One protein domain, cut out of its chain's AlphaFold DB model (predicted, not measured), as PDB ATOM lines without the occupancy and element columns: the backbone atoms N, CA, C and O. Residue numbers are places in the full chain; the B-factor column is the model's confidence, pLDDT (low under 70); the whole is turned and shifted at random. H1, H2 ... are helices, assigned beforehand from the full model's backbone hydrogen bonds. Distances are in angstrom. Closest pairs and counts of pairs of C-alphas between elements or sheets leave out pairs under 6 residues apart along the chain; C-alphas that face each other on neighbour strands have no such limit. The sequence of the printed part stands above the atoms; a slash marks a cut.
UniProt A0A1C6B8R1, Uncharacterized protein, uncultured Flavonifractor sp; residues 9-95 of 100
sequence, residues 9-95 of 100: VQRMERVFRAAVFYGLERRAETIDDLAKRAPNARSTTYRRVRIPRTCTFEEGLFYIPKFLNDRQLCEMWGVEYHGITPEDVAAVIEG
ATOM      1  N   VAL A   9     133.184 144.829  38.094       78.31
ATOM      2  CA  VAL A   9     133.837 145.193  36.825       78.31
ATOM      3  C   VAL A   9     135.361 145.218  36.954       78.31
ATOM      4  O   VAL A   9     136.056 144.615  36.143       78.31
ATOM      5  N   GLN A  10     135.902 145.870  37.987       81.62
ATOM      6  CA  GLN A  10     137.354 145.937  38.202       81.62
ATOM      7  C   GLN A  10     137.963 144.548  38.425       81.62
ATOM      8  O   GLN A  10     139.019 144.239  37.864       81.62
ATOM      9  N   ARG A  11     137.265 143.697  39.187       80.56
ATOM     10  CA  ARG A  11     137.671 142.310  39.424       80.56
ATOM     11  C   ARG A  11     137.744 141.532  38.116       80.56
ATOM     12  O   ARG A  11     138.748 140.866  37.870       80.56
ATOM     13  N   MET A  12     136.719 141.643  37.277       76.31
ATOM     14  CA  MET A  12     136.662 140.930  36.002       76.31
ATOM     15  C   MET A  12     137.699 141.442  35.003       76.31
ATOM     16  O   MET A  12     138.389 140.637  34.384       76.31
ATOM     17  N   GLU A  13     137.913 142.757  34.905       83.19
ATOM     18  CA  GLU A  13     138.983 143.297  34.060       83.19
ATOM     19  C   GLU A  13     140.371 142.792  34.497       83.19
ATOM     20  O   GLU A  13     141.244 142.548  33.661       83.19
ATOM     21  N   ARG A  14     140.600 142.620  35.808       83.12
ATOM     22  CA  ARG A  14     141.836 142.018  36.327       83.12
ATOM     23  C   ARG A  14     141.956 140.548  35.923       83.12
ATOM     24  O   ARG A  14     143.033 140.153  35.487       83.12
ATOM     25  N   VAL A  15     140.882 139.767  36.049       80.50
ATOM     26  CA  VAL A  15     140.857 138.349  35.646       80.50
ATOM     27  C   VAL A  15     141.118 138.204  34.148       80.50
ATOM     28  O   VAL A  15     141.979 137.419  33.767       80.50
ATOM     29  N   PHE A  16     140.461 139.010  33.311       82.75
ATOM     30  CA  PHE A  16     140.682 139.019  31.864       82.75
ATOM     31  C   PHE A  16     142.151 139.278  31.529       82.75
ATOM     32  O   PHE A  16     142.767 138.511  30.794       82.75
ATOM     33  N   ARG A  17     142.741 140.341  32.096       85.56
ATOM     34  CA  ARG A  17     144.149 140.672  31.843       85.56
ATOM     35  C   ARG A  17     145.061 139.530  32.279       85.56
ATOM     36  O   ARG A  17     145.917 139.128  31.501       85.56
ATOM     37  N   ALA A  18     144.851 138.984  33.475       83.44
ATOM     38  CA  ALA A  18     145.630 137.853  33.967       83.44
ATOM     39  C   ALA A  18     145.535 136.638  33.028       83.44
ATOM     40  O   ALA A  18     146.563 136.057  32.699       83.44
ATOM     41  N   ALA A  19     144.336 136.303  32.542       80.31
ATOM     42  CA  ALA A  19     144.127 135.202  31.605       80.31
ATOM     43  C   ALA A  19     144.849 135.429  30.267       80.31
ATOM     44  O   ALA A  19     145.532 134.528  29.781       80.31
ATOM     45  N   VAL A  20     144.757 136.637  29.701       83.69
ATOM     46  CA  VAL A  20     145.451 136.990  28.454       83.69
ATOM     47  C   VAL A  20     146.966 136.903  28.634       83.69
ATOM     48  O   VAL A  20     147.626 136.212  27.865       83.69
ATOM     49  N   PHE A  21     147.531 137.548  29.660       85.19
ATOM     50  CA  PHE A  21     148.982 137.548  29.883       85.19
ATOM     51  C   PHE A  21     149.526 136.153  30.188       85.19
ATOM     52  O   PHE A  21     150.543 135.772  29.617       85.19
ATOM     53  N   TYR A  22     148.822 135.372  31.008       80.75
ATOM     54  CA  TYR A  22     149.184 133.980  31.265       80.75
ATOM     55  C   TYR A  22     149.169 133.144  29.979       80.75
ATOM     56  O   TYR A  22     150.061 132.330  29.742       80.75
ATOM     57  N   GLY A  23     148.178 133.362  29.111       79.44
ATOM     58  CA  GLY A  23     148.094 132.677  27.828       79.44
ATOM     59  C   GLY A  23     149.226 133.020  26.869       79.44
ATOM     60  O   GLY A  23     149.750 132.122  26.210       79.44
ATOM     61  N   LEU A  24     149.619 134.293  26.827       84.31
ATOM     62  CA  LEU A  24     150.766 134.758  26.053       84.31
ATOM     63  C   LEU A  24     152.069 134.153  26.583       84.31
ATOM     64  O   LEU A  24     152.828 133.571  25.811       84.31
ATOM     65  N   GLU A  25     152.279 134.182  27.900       83.69
ATOM     66  CA  GLU A  25     153.465 133.611  28.545       83.69
ATOM     67  C   GLU A  25     153.611 132.112  28.251       83.69
ATOM     68  O   GLU A  25     154.675 131.663  27.827       83.69
ATOM     69  N   ARG A  26     152.523 131.334  28.359       79.12
ATOM     70  CA  ARG A  26     152.526 129.896  28.030       79.12
ATOM     71  C   ARG A  26     152.903 129.584  26.584       79.12
ATOM     72  O   ARG A  26     153.322 128.463  26.307       79.12
ATOM     73  N   ARG A  27     152.687 130.526  25.665       81.69
ATOM     74  CA  ARG A  27     153.014 130.385  24.241       81.69
ATOM     75  C   ARG A  27     154.336 131.063  23.874       81.69
ATOM     76  O   ARG A  27     154.700 131.033  22.705       81.69
ATOM     77  N   ALA A  28     155.036 131.655  24.847       86.19
ATOM     78  CA  ALA A  28     156.178 132.540  24.618       86.19
ATOM     79  C   ALA A  28     155.863 133.666  23.609       86.19
ATOM     80  O   ALA A  28     156.706 134.062  22.807       86.19
ATOM     81  N   GLU A  29     154.627 134.166  23.643       86.38
ATOM     82  CA  GLU A  29     154.120 135.215  22.761       86.38
ATOM     83  C   GLU A  29     154.068 136.568  23.476       86.38
ATOM     84  O   GLU A  29     153.969 136.665  24.701       86.38
ATOM     85  N   THR A  30     154.070 137.640  22.689       89.06
ATOM     86  CA  THR A  30     153.834 139.006  23.167       89.06
ATOM     87  C   THR A  30     152.442 139.504  22.771       89.06
ATOM     88  O   THR A  30     151.755 138.911  21.936       89.06
ATOM     89  N   ILE A  31     152.016 140.653  23.316       86.00
ATOM     90  CA  ILE A  31     150.796 141.330  22.831       86.00
ATOM     91  C   ILE A  31     150.919 141.675  21.340       86.00
ATOM     92  O   ILE A  31     149.916 141.673  20.631       86.00
ATOM     93  N   ASP A  32     152.126 141.939  20.840       88.19
ATOM     94  CA  ASP A  32     152.332 142.202  19.418       88.19
ATOM     95  C   ASP A  32     152.052 140.978  18.557       88.19
ATOM     96  O   ASP A  32     151.468 141.104  17.483       88.19
ATOM     97  N   ASP A  33     152.412 139.789  19.029       87.69
ATOM     98  CA  ASP A  33     152.115 138.544  18.321       87.69
ATOM     99  C   ASP A  33     150.616 138.238  18.347       87.69
ATOM    100  O   ASP A  33     150.049 137.822  17.336       87.69
ATOM    101  N   LEU A  34     149.944 138.555  19.458       84.50
ATOM    102  CA  LEU A  34     148.484 138.542  19.528       84.50
ATOM    103  C   LEU A  34     147.858 139.519  18.527       84.50
ATOM    104  O   LEU A  34     146.912 139.161  17.830       84.50
ATOM    105  N   ALA A  35     148.395 140.736  18.431       86.62
ATOM    106  CA  ALA A  35     147.903 141.778  17.537       86.62
ATOM    107  C   ALA A  35     148.111 141.445  16.053       86.62
ATOM    108  O   ALA A  35     147.277 141.820  15.240       86.62
ATOM    109  N   LYS A  36     149.178 140.717  15.693       86.44
ATOM    110  CA  LYS A  36     149.389 140.218  14.321       86.44
ATOM    111  C   LYS A  36     148.330 139.199  13.895       86.44
ATOM    112  O   LYS A  36     148.027 139.104  12.712       86.44
ATOM    113  N   ARG A  37     147.815 138.407  14.843       81.19
ATOM    114  CA  ARG A  37     146.799 137.373  14.591       81.19
ATOM    115  C   ARG A  37     145.372 137.902  14.729       81.19
ATOM    116  O   ARG A  37     144.449 137.272  14.222       81.19
ATOM    117  N   ALA A  38     145.184 138.993  15.468       80.56
ATOM    118  CA  ALA A  38     143.874 139.580  15.688       80.56
ATOM    119  C   ALA A  38     143.283 140.093  14.366       80.56
ATOM    120  O   ALA A  38     144.013 140.648  13.548       80.56
ATOM    121  N   PRO A  39     141.957 139.996  14.173       73.62
ATOM    122  CA  PRO A  39     141.297 140.529  12.977       73.62
ATOM    123  C   PRO A  39     141.321 142.069  12.914       73.62
ATOM    124  O   PRO A  39     140.898 142.664  11.927       73.62
ATOM    125  N   ASN A  40     141.797 142.722  13.975       80.31
ATOM    126  CA  ASN A  40     141.723 144.158  14.182       80.31
ATOM    127  C   ASN A  40     143.093 144.830  14.098       80.31
ATOM    128  O   ASN A  40     144.135 144.212  14.300       80.31
ATOM    129  N   ALA A  41     143.077 146.151  13.912       81.06
ATOM    130  CA  ALA A  41     144.282 146.964  14.008       81.06
ATOM    131  C   ALA A  41     144.996 146.779  15.361       81.06
ATOM    132  O   ALA A  41     144.365 146.709  16.420       81.06
ATOM    133  N   ARG A  42     146.334 146.814  15.335       84.62
ATOM    134  CA  ARG A  42     147.205 146.669  16.515       84.62
ATOM    135  C   ARG A  42     146.799 147.583  17.675       84.62
ATOM    136  O   ARG A  42     146.698 147.131  18.813       84.62
ATOM    137  N   SER A  43     146.505 148.853  17.396       85.81
ATOM    138  CA  SER A  43     146.051 149.828  18.399       85.81
ATOM    139  C   SER A  43     144.743 149.413  19.085       85.81
ATOM    140  O   SER A  43     144.594 149.597  20.296       85.81
ATOM    141  N   THR A  44     143.821 148.802  18.340       86.00
ATOM    142  CA  THR A  44     142.573 148.248  18.869       86.00
ATOM    143  C   THR A  44     142.862 147.077  19.800       86.00
ATOM    144  O   THR A  44     142.369 147.089  20.925       86.00
ATOM    145  N   THR A  45     143.724 146.129  19.417       84.31
ATOM    146  CA  THR A  45     144.112 144.994  20.279       84.31
ATOM    147  C   THR A  45     144.706 145.458  21.608       84.31
ATOM    148  O   THR A  45     144.268 145.019  22.670       84.31
ATOM    149  N   TYR A  46     145.631 146.422  21.583       85.38
ATOM    150  CA  TYR A  46     146.187 146.998  22.811       85.38
ATOM    151  C   TYR A  46     145.118 147.650  23.693       85.38
ATOM    152  O   TYR A  46     145.110 147.463  24.914       85.38
ATOM    153  N   ARG A  47     144.189 148.400  23.088       86.19
ATOM    154  CA  ARG A  47     143.077 149.024  23.813       86.19
ATOM    155  C   ARG A  47     142.166 147.976  24.449       86.19
ATOM    156  O   ARG A  47     141.798 148.145  25.609       86.19
ATOM    157  N   ARG A  48     141.839 146.909  23.717       85.38
ATOM    158  CA  ARG A  48     141.014 145.785  24.180       85.38
ATOM    159  C   ARG A  48     141.635 145.070  25.379       85.38
ATOM    160  O   ARG A  48     140.973 144.908  26.396       85.38
ATOM    161  N   VAL A  49     142.930 144.748  25.320       84.06
ATOM    162  CA  VAL A  49     143.648 144.111  26.442       84.06
ATOM    163  C   VAL A  49     143.728 145.035  27.661       84.06
ATOM    164  O   VAL A  49     143.568 144.592  28.799       84.06
ATOM    165  N   ARG A  50     143.934 146.341  27.453       84.12
ATOM    166  CA  ARG A  50     144.014 147.316  28.553       84.12
ATOM    167  C   ARG A  50     142.654 147.580  29.202       84.12
ATOM    168  O   ARG A  50     142.592 147.728  30.424       84.12
ATOM    169  N   ILE A  51     141.592 147.643  28.398       84.94
ATOM    170  CA  ILE A  51     140.226 147.990  28.805       84.94
ATOM    171  C   ILE A  51     139.259 146.901  28.291       84.94
ATOM    172  O   ILE A  51     138.571 147.113  27.283       84.94
ATOM    173  N   PRO A  52     139.181 145.748  28.990       81.25
ATOM    174  CA  PRO A  52     138.451 144.563  28.527       81.25
ATOM    175  C   PRO A  52     136.968 144.800  28.253       81.25
ATOM    176  O   PRO A  52     136.422 144.235  27.315       81.25
ATOM    177  N   ARG A  53     136.330 145.715  28.994       79.19
ATOM    178  CA  ARG A  53     134.923 146.100  28.773       79.19
ATOM    179  C   ARG A  53     134.628 146.684  27.389       79.19
ATOM    180  O   ARG A  53     133.476 146.918  27.060       79.19
ATOM    181  N   THR A  54     135.660 147.016  26.615       81.81
ATOM    182  CA  THR A  54     135.479 147.492  25.244       81.81
ATOM    183  C   THR A  54     135.452 146.348  24.234       81.81
ATOM    184  O   THR A  54     135.004 146.586  23.120       81.81
ATOM    185  N   CYS A  55     135.905 145.142  24.587       78.75
ATOM    186  CA  CYS A  55     135.850 143.984  23.699       78.75
ATOM    187  C   CYS A  55     134.409 143.629  23.350       78.75
ATOM    188  O   CYS A  55     133.556 143.551  24.238       78.75
ATOM    189  N   THR A  56     134.169 143.322  22.079       77.12
ATOM    190  CA  THR A  56     132.999 142.519  21.722       77.12
ATOM    191  C   THR A  56     133.162 141.097  22.271       77.12
ATOM    192  O   THR A  56     134.258 140.683  22.664       77.12
ATOM    193  N   PHE A  57     132.070 140.340  22.316       71.25
ATOM    194  CA  PHE A  57     132.095 138.942  22.746       71.25
ATOM    195  C   PHE A  57     133.037 138.091  21.873       71.25
ATOM    196  O   PHE A  57     133.917 137.407  22.392       71.25
ATOM    197  N   GLU A  58     132.930 138.222  20.549       74.56
ATOM    198  CA  GLU A  58     133.769 137.524  19.562       74.56
ATOM    199  C   GLU A  58     135.261 137.856  19.721       74.56
ATOM    200  O   GLU A  58     136.114 136.967  19.717       74.56
ATOM    201  N   GLU A  59     135.589 139.135  19.940       77.69
ATOM    202  CA  GLU A  59     136.958 139.568  20.240       77.69
ATOM    203  C   GLU A  59     137.459 138.953  21.555       77.69
ATOM    204  O   GLU A  59     138.612 138.537  21.659       77.69
ATOM    205  N   GLY A  60     136.587 138.863  22.560       75.56
ATOM    206  CA  GLY A  60     136.865 138.194  23.824       75.56
ATOM    207  C   GLY A  60     137.252 136.730  23.649       75.56
ATOM    208  O   GLY A  60     138.278 136.304  24.179       75.56
ATOM    209  N   LEU A  61     136.479 135.981  22.863       72.81
ATOM    210  CA  LEU A  61     136.772 134.582  22.541       72.81
ATOM    211  C   LEU A  61     138.112 134.428  21.814       72.81
ATOM    212  O   LEU A  61     138.864 133.493  22.089       72.81
ATOM    213  N   PHE A  62     138.446 135.378  20.937       77.25
ATOM    214  CA  PHE A  62     139.728 135.395  20.236       77.25
ATOM    215  C   PHE A  62     140.925 135.654  21.169       77.25
ATOM    216  O   PHE A  62     142.003 135.090  20.956       77.25
ATOM    217  N   TYR A  63     140.767 136.491  22.201       74.88
ATOM    218  CA  TYR A  63     141.845 136.822  23.147       74.88
ATOM    219  C   TYR A  63     141.979 135.837  24.313       74.88
ATOM    220  O   TYR A  63     143.074 135.685  24.853       74.88
ATOM    221  N   ILE A  64     140.899 135.147  24.685       71.00
ATOM    222  CA  ILE A  64     140.857 134.190  25.800       71.00
ATOM    223  C   ILE A  64     140.769 132.714  25.341       71.00
ATOM    224  O   ILE A  64     140.177 131.902  26.055       71.00
ATOM    225  N   PRO A  65     141.307 132.267  24.186       56.53
ATOM    226  CA  PRO A  65     141.061 130.906  23.755       56.53
ATOM    227  C   PRO A  65     141.862 129.959  24.659       56.53
ATOM    228  O   PRO A  65     143.076 129.793  24.490       56.53
ATOM    229  N   LYS A  66     141.116 129.326  25.582       55.25
ATOM    230  CA  LYS A  66     141.448 128.223  26.512       55.25
ATOM    231  C   LYS A  66     141.764 128.534  27.989       55.25
ATOM    232  O   LYS A  66     142.424 127.713  28.620       55.25
ATOM    233  N   PHE A  67     141.266 129.626  28.581       55.03
ATOM    234  CA  PHE A  67     141.478 129.874  30.029       55.03
ATOM    235  C   PHE A  67     140.215 130.084  30.864       55.03
ATOM    236  O   PHE A  67     140.257 129.852  32.070       55.03
ATOM    237  N   LEU A  68     139.112 130.494  30.238       57.72
ATOM    238  CA  LEU A  68     137.814 130.664  30.886       57.72
ATOM    239  C   LEU A  68     136.788 129.786  30.167       57.72
ATOM    240  O   LEU A  68     136.826 129.684  28.942       57.72
ATOM    241  N   ASN A  69     135.907 129.136  30.926       63.94
ATOM    242  CA  ASN A  69     134.779 128.393  30.362       63.94
ATOM    243  C   ASN A  69     133.610 129.335  30.020       63.94
ATOM    244  O   ASN A  69     133.553 130.465  30.508       63.94
ATOM    245  N   ASP A  70     132.663 128.860  29.211       68.19
ATOM    246  CA  ASP A  70     131.527 129.652  28.709       68.19
ATOM    247  C   ASP A  70     130.720 130.329  29.821       68.19
ATOM    248  O   ASP A  70     130.259 131.458  29.670       68.19
ATOM    249  N   ARG A  71     130.623 129.690  30.988       67.94
ATOM    250  CA  ARG A  71     129.967 130.273  32.158       67.94
ATOM    251  C   ARG A  71     130.730 131.482  32.707       67.94
ATOM    252  O   ARG A  71     130.132 132.530  32.928       67.94
ATOM    253  N   GLN A  72     132.041 131.355  32.905       65.50
ATOM    254  CA  GLN A  72     132.905 132.451  33.370       65.50
ATOM    255  C   GLN A  72     132.951 133.609  32.367       65.50
ATOM    256  O   GLN A  72     133.102 134.769  32.750       65.50
ATOM    257  N   LEU A  73     132.811 133.284  31.085       67.38
ATOM    258  CA  LEU A  73     132.653 134.233  29.996       67.38
ATOM    259  C   LEU A  73     131.312 134.980  30.136       67.38
ATOM    260  O   LEU A  73     131.322 136.196  30.307       67.38
ATOM    261  N   CYS A  74     130.170 134.294  30.183       69.31
ATOM    262  CA  CYS A  74     128.856 134.924  30.382       69.31
ATOM    263  C   CYS A  74     128.799 135.826  31.631       69.31
ATOM    264  O   CYS A  74     128.354 136.972  31.543       69.31
ATOM    265  N   GLU A  75     129.353 135.371  32.760       66.69
ATOM    266  CA  GLU A  75     129.481 136.171  33.990       66.69
ATOM    267  C   GLU A  75     130.318 137.451  33.781       66.69
ATOM    268  O   GLU A  75     130.021 138.495  34.365       66.69
ATOM    269  N   MET A  76     131.342 137.411  32.924       62.47
ATOM    270  CA  MET A  76     132.186 138.564  32.597       62.47
ATOM    271  C   MET A  76     131.472 139.621  31.756       62.47
ATOM    272  O   MET A  76     131.704 140.814  31.959       62.47
ATOM    273  N   TRP A  77     130.625 139.198  30.818       61.41
ATOM    274  CA  TRP A  77     129.868 140.103  29.950       61.41
ATOM    275  C   TRP A  77     128.496 140.485  30.514       61.41
ATOM    276  O   TRP A  77     127.793 141.282  29.898       61.41
ATOM    277  N   GLY A  78     128.131 139.970  31.694       60.25
ATOM    278  CA  GLY A  78     126.835 140.239  32.319       60.25
ATOM    279  C   GLY A  78     125.664 139.674  31.515       60.25
ATOM    280  O   GLY A  78     124.573 140.237  31.550       60.25
ATOM    281  N   VAL A  79     125.910 138.597  30.770       64.19
ATOM    282  CA  VAL A  79     124.915 137.906  29.947       64.19
ATOM    283  C   VAL A  79     124.492 136.642  30.680       64.19
ATOM    284  O   VAL A  79     125.308 136.007  31.352       64.19
ATOM    285  N   GLU A  80     123.223 136.270  30.566       71.81
ATOM    286  CA  GLU A  80     122.730 135.030  31.155       71.81
ATOM    287  C   GLU A  80     123.403 133.823  30.483       71.81
ATOM    288  O   GLU A  80     123.485 133.729  29.257       71.81
ATOM    289  N   TYR A  81     123.948 132.917  31.296       74.00
ATOM    290  CA  TYR A  81     124.517 131.669  30.803       74.00
ATOM    291  C   TYR A  81     123.400 130.638  30.651       74.00
ATOM    292  O   TYR A  81     122.880 130.152  31.653       74.00
ATOM    293  N   HIS A  82     123.063 130.279  29.414       74.44
ATOM    294  CA  HIS A  82     122.041 129.261  29.140       74.44
ATOM    295  C   HIS A  82     122.590 127.827  29.087       74.44
ATOM    296  O   HIS A  82     121.813 126.883  29.159       74.44
ATOM    297  N   GLY A  83     123.917 127.654  29.057       66.19
ATOM    298  CA  GLY A  83     124.556 126.339  28.989       66.19
ATOM    299  C   GLY A  83     124.117 125.479  27.803       66.19
ATOM    300  O   GLY A  83     123.427 125.940  26.904       66.19
ATOM    301  N   ILE A  84     124.582 124.231  27.805       62.09
ATOM    302  CA  ILE A  84     123.976 123.141  27.038       62.09
ATOM    303  C   ILE A  84     123.154 122.372  28.067       62.09
ATOM    304  O   ILE A  84     123.723 121.833  29.027       62.09
ATOM    305  N   THR A  85     121.834 122.358  27.928       60.53
ATOM    306  CA  THR A  85     120.982 121.558  28.808       60.53
ATOM    307  C   THR A  85     121.032 120.083  28.389       60.53
ATOM    308  O   THR A  85     121.418 119.756  27.262       60.53
ATOM    309  N   PRO A  86     120.637 119.138  29.261       58.97
ATOM    310  CA  PRO A  86     120.443 117.751  28.845       58.97
ATOM    311  C   PRO A  86     119.493 117.612  27.642       58.97
ATOM    312  O   PRO A  86     119.654 116.683  26.851       58.97
ATOM    313  N   GLU A  87     118.542 118.541  27.471       60.66
ATOM    314  CA  GLU A  87     117.657 118.570  26.304       60.66
ATOM    315  C   GLU A  87     118.393 118.955  25.012       60.66
ATOM    316  O   GLU A  87     118.108 118.373  23.966       60.66
ATOM    317  N   ASP A  88     119.370 119.863  25.072       61.72
ATOM    318  CA  ASP A  88     120.193 120.240  23.916       61.72
ATOM    319  C   ASP A  88     121.083 119.073  23.458       61.72
ATOM    320  O   ASP A  88     121.220 118.809  22.263       61.72
ATOM    321  N   VAL A  89     121.632 118.306  24.409       58.03
ATOM    322  CA  VAL A  89     122.397 117.081  24.109       58.03
ATOM    323  C   VAL A  89     121.498 116.025  23.462       58.03
ATOM    324  O   VAL A  89     121.897 115.388  22.486       58.03
ATOM    325  N   ALA A  90     120.275 115.853  23.968       59.38
ATOM    326  CA  ALA A  90     119.307 114.921  23.400       59.38
ATOM    327  C   ALA A  90     118.864 115.334  21.984       59.38
ATOM    328  O   ALA A  90     118.765 114.480  21.108       59.38
ATOM    329  N   ALA A  91     118.667 116.631  21.727       59.19
ATOM    330  CA  ALA A  91     118.292 117.146  20.409       59.19
ATOM    331  C   ALA A  91     119.379 116.910  19.344       59.19
ATOM    332  O   ALA A  91     119.057 116.534  18.215       59.19
ATOM    333  N   VAL A  92     120.657 117.058  19.719       59.34
ATOM    334  CA  VAL A  92     121.809 116.756  18.851       59.34
ATOM    335  C   VAL A  92     121.933 115.250  18.586       59.34
ATOM    336  O   VAL A  92     122.167 114.846  17.449       59.34
ATOM    337  N   ILE A  93     121.730 114.403  19.604       61.12
ATOM    338  CA  ILE A  93     121.765 112.934  19.454       61.12
ATOM    339  C   ILE A  93     120.599 112.427  18.587       61.12
ATOM    340  O   ILE A  93     120.768 111.480  17.821       61.12
ATOM    341  N   GLU A  94     119.431 113.067  18.663       63.91
ATOM    342  CA  GLU A  94     118.261 112.742  17.839       63.91
ATOM    343  C   GLU A  94     118.299 113.349  16.422       63.91
ATOM    344  O   GLU A  94     117.364 113.134  15.649       63.91
ATOM    345  N   GLY A  95     119.348 114.098  16.057       55.12
ATOM    346  CA  GLY A  95     119.479 114.708  14.728       55.12
ATOM    347  C   GLY A  95     118.423 115.777  14.426       55.12
ATOM    348  O   GLY A  95     118.114 116.037  13.264       55.12
TER     349      GLY A  95
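Overview. This is residues 9 to 95 of the 100 residues of an uncharacterized protein of uncultured Flavonifractor sp (UniProt A0A1C6B8R1). One long helix, H1, runs along one side of a compact body, and four short helices, H2 to H5, are set along it, while residues 84 to 95, with the short helix H6, stick out at the other end as a free arm. The body without that arm has 75 residues and spans 33 by 23 by 22 A. The printed part has 87 residues, six named helices in the order H1 to H6 and no named strand: all helix. The whole is loose, with a radius of gyration of the C-alphas of 15.1 A, and elongated, 45 by 27 by 23 A.

Along the chain. Find C-alpha 9 at (133.837, 145.193, 36.825); from there H1, residues 9 to 26, runs 25.7 A. Next come H2, residues 31 to 37, 10.0 A, and H3, residues 42 to 50, 12.5 A. H4, residues 57 to 63, 10.0 A, and H5, residues 70 to 77, 10.7 A, follow. H6, residues 86 to 93, 10.6 A, ends at C-alpha 93, (121.765, 112.934, 19.454).

Arrangement. Start at H1: its residues 17 to 20 alone only just touch H3, with 3 pairs of C-alphas within 8 A, the closest Arg 17 and Val 49 at 6.4 A. H2 and H3 touch, closest at the C-alphas of Ala 35 and Arg 42, 5.0 A, at a steep tilt of 53 degrees, opposite ways. H1 and H5 are close but not clearly touching, closest at the C-alphas of Met 12 and Met 76, 6.1 A. So are H1 and H4, at Val 20 and Tyr 63, 6.4 A. H6 is apart from the other five helices. In H1 to H6 every O i to N i+4 pair is within hydrogen-bond range.

Size, cuts and confidence. The C-alphas farthest apart, Ser 43 and Glu 94, are 46.3 A apart. The printed part has no cut, and no link is long. Its mean pLDDT is 75.0; look for values under 70 in residues 65 to 79 and 83 to 95.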